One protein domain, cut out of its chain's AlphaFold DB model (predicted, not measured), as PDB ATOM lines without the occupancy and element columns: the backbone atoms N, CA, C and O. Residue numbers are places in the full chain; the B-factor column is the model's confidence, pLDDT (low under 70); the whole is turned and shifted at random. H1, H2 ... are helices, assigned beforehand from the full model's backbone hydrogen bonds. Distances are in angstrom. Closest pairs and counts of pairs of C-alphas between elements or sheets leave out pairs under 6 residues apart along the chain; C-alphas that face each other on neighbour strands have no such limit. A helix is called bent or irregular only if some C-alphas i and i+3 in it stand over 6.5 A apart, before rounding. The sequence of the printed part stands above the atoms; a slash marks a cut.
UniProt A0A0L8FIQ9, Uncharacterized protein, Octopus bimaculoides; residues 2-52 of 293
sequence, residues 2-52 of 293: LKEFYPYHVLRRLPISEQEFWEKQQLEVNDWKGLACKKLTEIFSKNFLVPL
ATOM      1  N   LEU A   2     -64.201  47.438 -26.631       81.19
ATOM      2  CA  LEU A   2     -65.404  48.020 -27.275       81.19
ATOM      3  C   LEU A   2     -65.479  47.766 -28.787       81.19
ATOM      4  O   LEU A   2     -66.507  47.307 -29.278       81.19
ATOM      5  N   LYS A   3     -64.353  47.958 -29.484       84.56
ATOM      6  CA  LYS A   3     -64.185  47.692 -30.922       84.56
ATOM      7  C   LYS A   3     -64.547  46.260 -31.343       84.56
ATOM      8  O   LYS A   3     -64.955  46.038 -32.473       84.56
ATOM      9  N   GLU A   4     -64.407  45.290 -30.442       86.69
ATOM     10  CA  GLU A   4     -64.708  43.877 -30.710       86.69
ATOM     11  C   GLU A   4     -66.104  43.490 -30.222       86.69
ATOM     12  O   GLU A   4     -66.743  42.622 -30.796       86.69
ATOM     13  N   PHE A   5     -66.612  44.128 -29.172       87.69
ATOM     14  CA  PHE A   5     -67.897  43.760 -28.589       87.69
ATOM     15  C   PHE A   5     -69.084  44.393 -29.330       87.69
ATOM     16  O   PHE A   5     -70.084  43.726 -29.608       87.69
ATOM     17  N   TYR A   6     -68.986  45.681 -29.667       88.88
ATOM     18  CA  TYR A   6     -70.108  46.447 -30.211       88.88
ATOM     19  C   TYR A   6     -70.588  45.959 -31.583       88.88
ATOM     20  O   TYR A   6     -71.797  45.758 -31.724       88.88
ATOM     21  N   PRO A   7     -69.707  45.686 -32.565       86.81
ATOM     22  CA  PRO A   7     -70.146  45.196 -33.872       86.81
ATOM     23  C   PRO A   7     -70.892  43.859 -33.795       86.81
ATOM     24  O   PRO A   7     -71.939  43.681 -34.417       86.81
ATOM     25  N   TYR A   8     -70.400  42.928 -32.973       84.94
ATOM     26  CA  TYR A   8     -70.937  41.567 -32.916       84.94
ATOM     27  C   TYR A   8     -72.189  41.440 -32.044       84.94
ATOM     28  O   TYR A   8     -73.080  40.649 -32.370       84.94
ATOM     29  N   HIS A   9     -72.278  42.205 -30.952       85.50
ATOM     30  CA  HIS A   9     -73.342  42.039 -29.957       85.50
ATOM     31  C   HIS A   9     -74.367  43.171 -29.932       85.50
ATOM     32  O   HIS A   9     -75.538  42.903 -29.654       85.50
ATOM     33  N   VAL A  10     -73.956  44.408 -30.212       87.75
ATOM     34  CA  VAL A  10     -74.808  45.597 -30.063       87.75
ATOM     35  C   VAL A  10     -75.384  46.007 -31.414       87.75
ATOM     36  O   VAL A  10     -76.601  45.973 -31.591       87.75
ATOM     37  N   LEU A  11     -74.524  46.294 -32.394       85.62
ATOM     38  CA  LEU A  11     -74.931  46.746 -33.729       85.62
ATOM     39  C   LEU A  11     -75.749  45.681 -34.468       85.62
ATOM     40  O   LEU A  11     -76.766  45.999 -35.068       85.62
ATOM     41  N   ARG A  12     -75.403  44.395 -34.322       85.12
ATOM     42  CA  ARG A  12     -76.163  43.286 -34.929       85.12
ATOM     43  C   ARG A  12     -77.609  43.156 -34.427       85.12
ATOM     44  O   ARG A  12     -78.441  42.565 -35.111       85.12
ATOM     45  N   ARG A  13     -77.902  43.628 -33.212       87.50
ATOM     46  CA  ARG A  13     -79.238  43.535 -32.594       87.50
ATOM     47  C   ARG A  13     -80.045  44.821 -32.739       87.50
ATOM     48  O   ARG A  13     -81.241  44.813 -32.459       87.50
ATOM     49  N   LEU A  14     -79.401  45.913 -33.141       84.75
ATOM     50  CA  LEU A  14     -80.056  47.187 -33.377       84.75
ATOM     51  C   LEU A  14     -80.685  47.186 -34.779       84.75
ATOM     52  O   LEU A  14     -80.044  46.755 -35.733       84.75
ATOM     53  N   PRO A  15     -81.918  47.694 -34.941       86.00
ATOM     54  CA  PRO A  15     -82.570  47.811 -36.248       86.00
ATOM     55  C   PRO A  15     -82.046  49.007 -37.069       86.00
ATOM     56  O   PRO A  15     -82.764  49.530 -37.912       86.00
ATOM     57  N   ILE A  16     -80.834  49.484 -36.778       87.44
ATOM     58  CA  ILE A  16     -80.270  50.757 -37.244       87.44
ATOM     59  C   ILE A  16     -78.949  50.448 -37.953       87.44
ATOM     60  O   ILE A  16     -78.210  49.565 -37.506       87.44
ATOM     61  N   SER A  17     -78.652  51.148 -39.048       87.50
ATOM     62  CA  SER A  17     -77.367  50.995 -39.735       87.50
ATOM     63  C   SER A  17     -76.210  51.500 -38.858       87.50
ATOM     64  O   SER A  17     -76.392  52.351 -37.988       87.50
ATOM     65  N   GLU A  18     -74.998  50.978 -39.056       86.62
ATOM     66  CA  GLU A  18     -73.836  51.436 -38.278       86.62
ATOM     67  C   GLU A  18     -73.592  52.942 -38.469       86.62
ATOM     68  O   GLU A  18     -73.317  53.649 -37.501       86.62
ATOM     69  N   GLN A  19     -73.791  53.447 -39.689       86.00
ATOM     70  CA  GLN A  19     -73.667  54.868 -40.004       86.00
ATOM     71  C   GLN A  19     -74.661  55.720 -39.197       86.00
ATOM     72  O   GLN A  19     -74.264  56.669 -38.528       86.00
ATOM     73  N   GLU A  20     -75.936  55.326 -39.175       86.94
ATOM     74  CA  GLU A  20     -76.974  56.004 -38.389       86.94
ATOM     75  C   GLU A  20     -76.725  55.900 -36.877       86.94
ATOM     76  O   GLU A  20     -77.089  56.801 -36.118       86.94
ATOM     77  N   PHE A  21     -76.106  54.811 -36.409       89.50
ATOM     78  CA  PHE A  21     -75.708  54.680 -35.009       89.50
ATOM     79  C   PHE A  21     -74.666  55.739 -34.632       89.50
ATOM     80  O   PHE A  21     -74.848  56.425 -33.623       89.50
ATOM     81  N   TRP A  22     -73.611  55.895 -35.437       90.12
ATOM     82  CA  TRP A  22     -72.565  56.894 -35.206       90.12
ATOM     83  C   TRP A  22     -73.111  58.325 -35.316       90.12
ATOM     84  O   TRP A  22     -72.874  59.137 -34.419       90.12
ATOM     85  N   GLU A  23     -73.963  58.600 -36.310       89.06
ATOM     86  CA  GLU A  23     -74.651  59.891 -36.466       89.06
ATOM     87  C   GLU A  23     -75.538  60.227 -35.261       89.06
ATOM     88  O   GLU A  23     -75.465  61.327 -34.710       89.06
ATOM     89  N   LYS A  24     -76.331  59.264 -34.773       87.62
ATOM     90  CA  LYS A  24     -77.158  59.448 -33.572       87.62
ATOM     91  C   LYS A  24     -76.313  59.696 -32.326       87.62
ATOM     92  O   LYS A  24     -76.747  60.394 -31.408       87.62
ATOM     93  N   GLN A  25     -75.123  59.103 -32.262       86.75
ATOM     94  CA  GLN A  25     -74.194  59.353 -31.172       86.75
ATOM     95  C   GLN A  25     -73.402  60.654 -31.331       86.75
ATOM     96  O   GLN A  25     -72.755  61.034 -30.355       86.75
ATOM     97  N   GLN A  26     -73.530  61.367 -32.457       88.69
ATOM     98  CA  GLN A  26     -72.748  62.565 -32.786       88.69
ATOM     99  C   GLN A  26     -71.239  62.300 -32.674       88.69
ATOM    100  O   GLN A  26     -70.493  63.105 -32.125       88.69
ATOM    101  N   LEU A  27     -70.811  61.125 -33.137       88.50
ATOM    102  CA  LEU A  27     -69.423  60.677 -33.114       88.50
ATOM    103  C   LEU A  27     -68.991  60.288 -34.524       88.50
ATOM    104  O   LEU A  27     -69.815  59.887 -35.348       88.50
ATOM    105  N   GLU A  28     -67.692  60.379 -34.789       86.56
ATOM    106  CA  GLU A  28     -67.129  59.879 -36.037       86.56
ATOM    107  C   GLU A  28     -67.186  58.348 -36.096       86.56
ATOM    108  O   GLU A  28     -67.161  57.645 -35.079       86.56
ATOM    109  N   VAL A  29     -67.259  57.816 -37.315       86.12
ATOM    110  CA  VAL A  29     -67.288  56.370 -37.543       86.12
ATOM    111  C   VAL A  29     -65.991  55.757 -37.014       86.12
ATOM    112  O   VAL A  29     -64.904  56.169 -37.405       86.12
ATOM    113  N   ASN A  30     -66.110  54.726 -36.172       86.44
ATOM    114  CA  ASN A  30     -65.012  54.071 -35.446       86.44
ATOM    115  C   ASN A  30     -64.383  54.864 -34.289       86.44
ATOM    116  O   ASN A  30     -63.366  54.406 -33.753       86.44
ATOM    117  N   ASP A  31     -64.977  55.969 -33.826       88.75
ATOM    118  CA  ASP A  31     -64.521  56.622 -32.596       88.75
ATOM    119  C   ASP A  31     -64.986  55.863 -31.336       88.75
ATOM    120  O   ASP A  31     -65.906  56.235 -30.599       88.75
ATOM    121  N   TRP A  32     -64.323  54.735 -31.076       88.38
ATOM    122  CA  TRP A  32     -64.597  53.886 -29.917       88.38
ATOM    123  C   TRP A  32     -64.228  54.555 -28.589       88.38
ATOM    124  O   TRP A  32     -64.823  54.214 -27.564       88.38
ATOM    125  N   LYS A  33     -63.264  55.487 -28.594       88.38
ATOM    126  CA  LYS A  33     -62.837  56.227 -27.399       88.38
ATOM    127  C   LYS A  33     -63.907  57.246 -27.018       88.38
ATOM    128  O   LYS A  33     -64.349  57.239 -25.873       88.38
ATOM    129  N   GLY A  34     -64.389  58.036 -27.976       88.00
ATOM    130  CA  GLY A  34     -65.496  58.969 -27.772       88.00
ATOM    131  C   GLY A  34     -66.771  58.264 -27.315       88.00
ATOM    132  O   GLY A  34     -67.429  58.713 -26.374       88.00
ATOM    133  N   LEU A  35     -67.073  57.090 -27.884       89.75
ATOM    134  CA  LEU A  35     -68.211  56.274 -27.453       89.75
ATOM    135  C   LEU A  35     -68.066  55.790 -26.004       89.75
ATOM    136  O   LEU A  35     -69.036  55.839 -25.243       89.75
ATOM    137  N   ALA A  36     -66.866  55.340 -25.617       89.25
ATOM    138  CA  ALA A  36     -66.563  54.936 -24.246       89.25
ATOM    139  C   ALA A  36     -66.745  56.106 -23.276       89.25
ATOM    140  O   ALA A  36     -67.466  55.974 -22.290       89.25
ATOM    141  N   CYS A  37     -66.142  57.256 -23.590       87.19
ATOM    142  CA  CYS A  37     -66.242  58.468 -22.786       87.19
ATOM    143  C   CYS A  37     -67.703  58.877 -22.605       87.19
ATOM    144  O   CYS A  37     -68.149  59.025 -21.475       87.19
ATOM    145  N   LYS A  38     -68.482  58.945 -23.689       87.38
ATOM    146  CA  LYS A  38     -69.903  59.306 -23.631       87.38
ATOM    147  C   LYS A  38     -70.705  58.362 -22.733       87.38
ATOM    148  O   LYS A  38     -71.533  58.817 -21.950       87.38
ATOM    149  N   LYS A  39     -70.446  57.052 -22.816       87.00
ATOM    150  CA  LYS A  39     -71.104  56.049 -21.967       87.00
ATOM    151  C   LYS A  39     -70.687  56.158 -20.506       87.00
ATOM    152  O   LYS A  39     -71.539  56.046 -19.634       87.00
ATOM    153  N   LEU A  40     -69.414  56.415 -20.232       86.56
ATOM    154  CA  LEU A  40     -68.927  56.638 -18.874       86.56
ATOM    155  C   LEU A  40     -69.512  57.923 -18.282       86.56
ATOM    156  O   LEU A  40     -69.961  57.899 -17.146       86.56
ATOM    157  N   THR A  41     -69.604  59.010 -19.049       86.38
ATOM    158  CA  THR A  41     -70.256  60.252 -18.605       86.38
ATOM    159  C   THR A  41     -71.752  60.061 -18.335       86.38
ATOM    160  O   THR A  41     -72.293  60.667 -17.417       86.38
ATOM    161  N   GLU A  42     -72.427  59.207 -19.108       84.50
ATOM    162  CA  GLU A  42     -73.830  58.844 -18.878       84.50
ATOM    163  C   GLU A  42     -74.001  58.040 -17.573       84.50
ATOM    164  O   GLU A  42     -74.876  58.355 -16.765       84.50
ATOM    165  N   ILE A  43     -73.139  57.041 -17.344       84.88
ATOM    166  CA  ILE A  43     -73.160  56.189 -16.143       84.88
ATOM    167  C   ILE A  43     -72.802  56.999 -14.892       84.88
ATOM    168  O   ILE A  43     -73.532  56.974 -13.906       84.88
ATOM    169  N   PHE A  44     -71.710  57.757 -14.945       79.81
ATOM    170  CA  PHE A  44     -71.211  58.596 -13.854       79.81
ATOM    171  C   PHE A  44     -71.795  60.012 -13.908       79.81
ATOM    172  O   PHE A  44     -71.113  61.004 -13.655       79.81
ATOM    173  N   SER A  45     -73.070  60.127 -14.273       77.31
ATOM    174  CA  SER A  45     -73.760  61.411 -14.248       77.31
ATOM    175  C   SER A  45     -74.010  61.859 -12.805       77.31
ATOM    176  O   SER A  45     -74.161  61.041 -11.899       77.31
ATOM    177  N   LYS A  46     -74.104  63.176 -12.576       66.12
ATOM    178  CA  LYS A  46     -74.379  63.763 -11.246       66.12
ATOM    179  C   LYS A  46     -75.665  63.244 -10.592       66.12
ATOM    180  O   LYS A  46     -75.795  63.301  -9.381       66.12
ATOM    181  N   ASN A  47     -76.598  62.724 -11.390       68.69
ATOM    182  CA  ASN A  47     -77.813  62.087 -10.886       68.69
ATOM    183  C   ASN A  47     -77.525  60.765 -10.161       68.69
ATOM    184  O   ASN A  47     -78.307  60.360  -9.309       68.69
ATOM    185  N   PHE A  48     -76.444  60.078 -10.534       64.19
ATOM    186  CA  PHE A  48     -75.991  58.847  -9.892       64.19
ATOM    187  C   PHE A  48     -74.916  59.122  -8.835       64.19
ATOM    188  O   PHE A  48     -74.893  58.474  -7.795       64.19
ATOM    189  N   LEU A  49     -74.058  60.116  -9.074       68.56
ATOM    190  CA  LEU A  49     -73.051  60.585  -8.122       68.56
ATOM    191  C   LEU A  49     -73.649  61.597  -7.136       68.56
ATOM    192  O   LEU A  49     -73.174  62.728  -7.030       68.56
ATOM    193  N   VAL A  50     -74.719  61.194  -6.448       70.75
ATOM    194  CA  VAL A  50     -75.214  61.940  -5.291       70.75
ATOM    195  C   VAL A  50     -74.450  61.421  -4.072       70.75
ATOM    196  O   VAL A  50     -74.597  60.240  -3.750       70.75
ATOM    197  N   PRO A  51     -73.617  62.251  -3.428       70.12
ATOM    198  CA  PRO A  51     -72.941  61.873  -2.191       70.12
ATOM    199  C   PRO A  51     -73.997  61.491  -1.150       70.12
ATOM    200  O   PRO A  51     -74.993  62.201  -0.991       70.12
ATOM    201  N   LEU A  52     -73.819  60.338  -0.501       72.25
ATOM    202  CA  LEU A  52     -74.760  59.857   0.511       72.25
ATOM    203  C   LEU A  52     -74.512  60.571   1.841       72.25
ATOM    204  O   LEU A  52     -75.461  60.828   2.582       72.25
TER     205      LEU A  52
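Overview. This is residues 2 to 52 of the 293 residues of an uncharacterized protein of Octopus bimaculoides (UniProt A0A0L8FIQ9). Going along the printed part from Leu 2, you meet a small head made of H1, H2 and the first residues of H3, in which the three helices meet at few points, and then a long arm, residues 39 to 52, that sticks out of it. The arm begins within H3 and ends in a tail with no named element, and it makes the length of the whole. The printed part has 51 residues, with three named helices in the order H1, H2, H3 and no named strand: the class is all helix. The whole is loose, with a radius of gyration of the C-alphas of 13.0 A and spans of 41 by 20 by 19 A.

Arrangement. Start with H1, residues 2 to 13, and H3, residues 32 to 43, which only just touch, with 3 pairs of C-alphas within 8 A. Look at Lys 3 and Trp 32, their closest C-alphas, 6.3 A apart; H1 touches H3 with residues 2 to 3 alone, and H3 touches H1 with residues 32 to 36 alone. Their lines are about perpendicular, at 73 degrees. H2, residues 18 to 25, is close to H1 but not clearly touching, the closest C-alphas being those of Leu 11 and Glu 18, 6.6 A apart, and the lines about perpendicular at 76 degrees. H2 is also close to H3 but not clearly touching: the closest C-alphas, of Gln 25 and Leu 35, are 7.7 A apart, and the two run the same way at a steep tilt of 44 degrees. In H2 and H3 every O i to N i+4 pair is within hydrogen-bond range; in H1 3 of 8 are, beside 3 of 9 O i to N i+3 pairs.

Along the chain. Find C-alpha 2 at (-65.404, 48.020, -27.275); from there H1 runs 15.5 A to C-alpha 13. It is irregular, but only just: C-alphas 8 and 11 are 6.6 A apart. A tight link leads to H2, which begins at C-alpha 18, at (-73.836, 51.436, -38.278), and is 10.6 A long. After a short link, H3 runs 16.4 A to C-alpha 43, at (-73.160, 56.189, -16.143).

Size, cuts and confidence. The two C-alphas farthest apart, those of Ser 17 and Leu 52, are 41.3 A apart. Residues 39 to 52, of which 39 to 43 belong to H3, stand free; without them the body spans 22 by 19 by 13 A. The printed part has no cut and no long link. In this predicted model the mean pLDDT of the printed part is 84.1, and residues 46 to 49 are under 70.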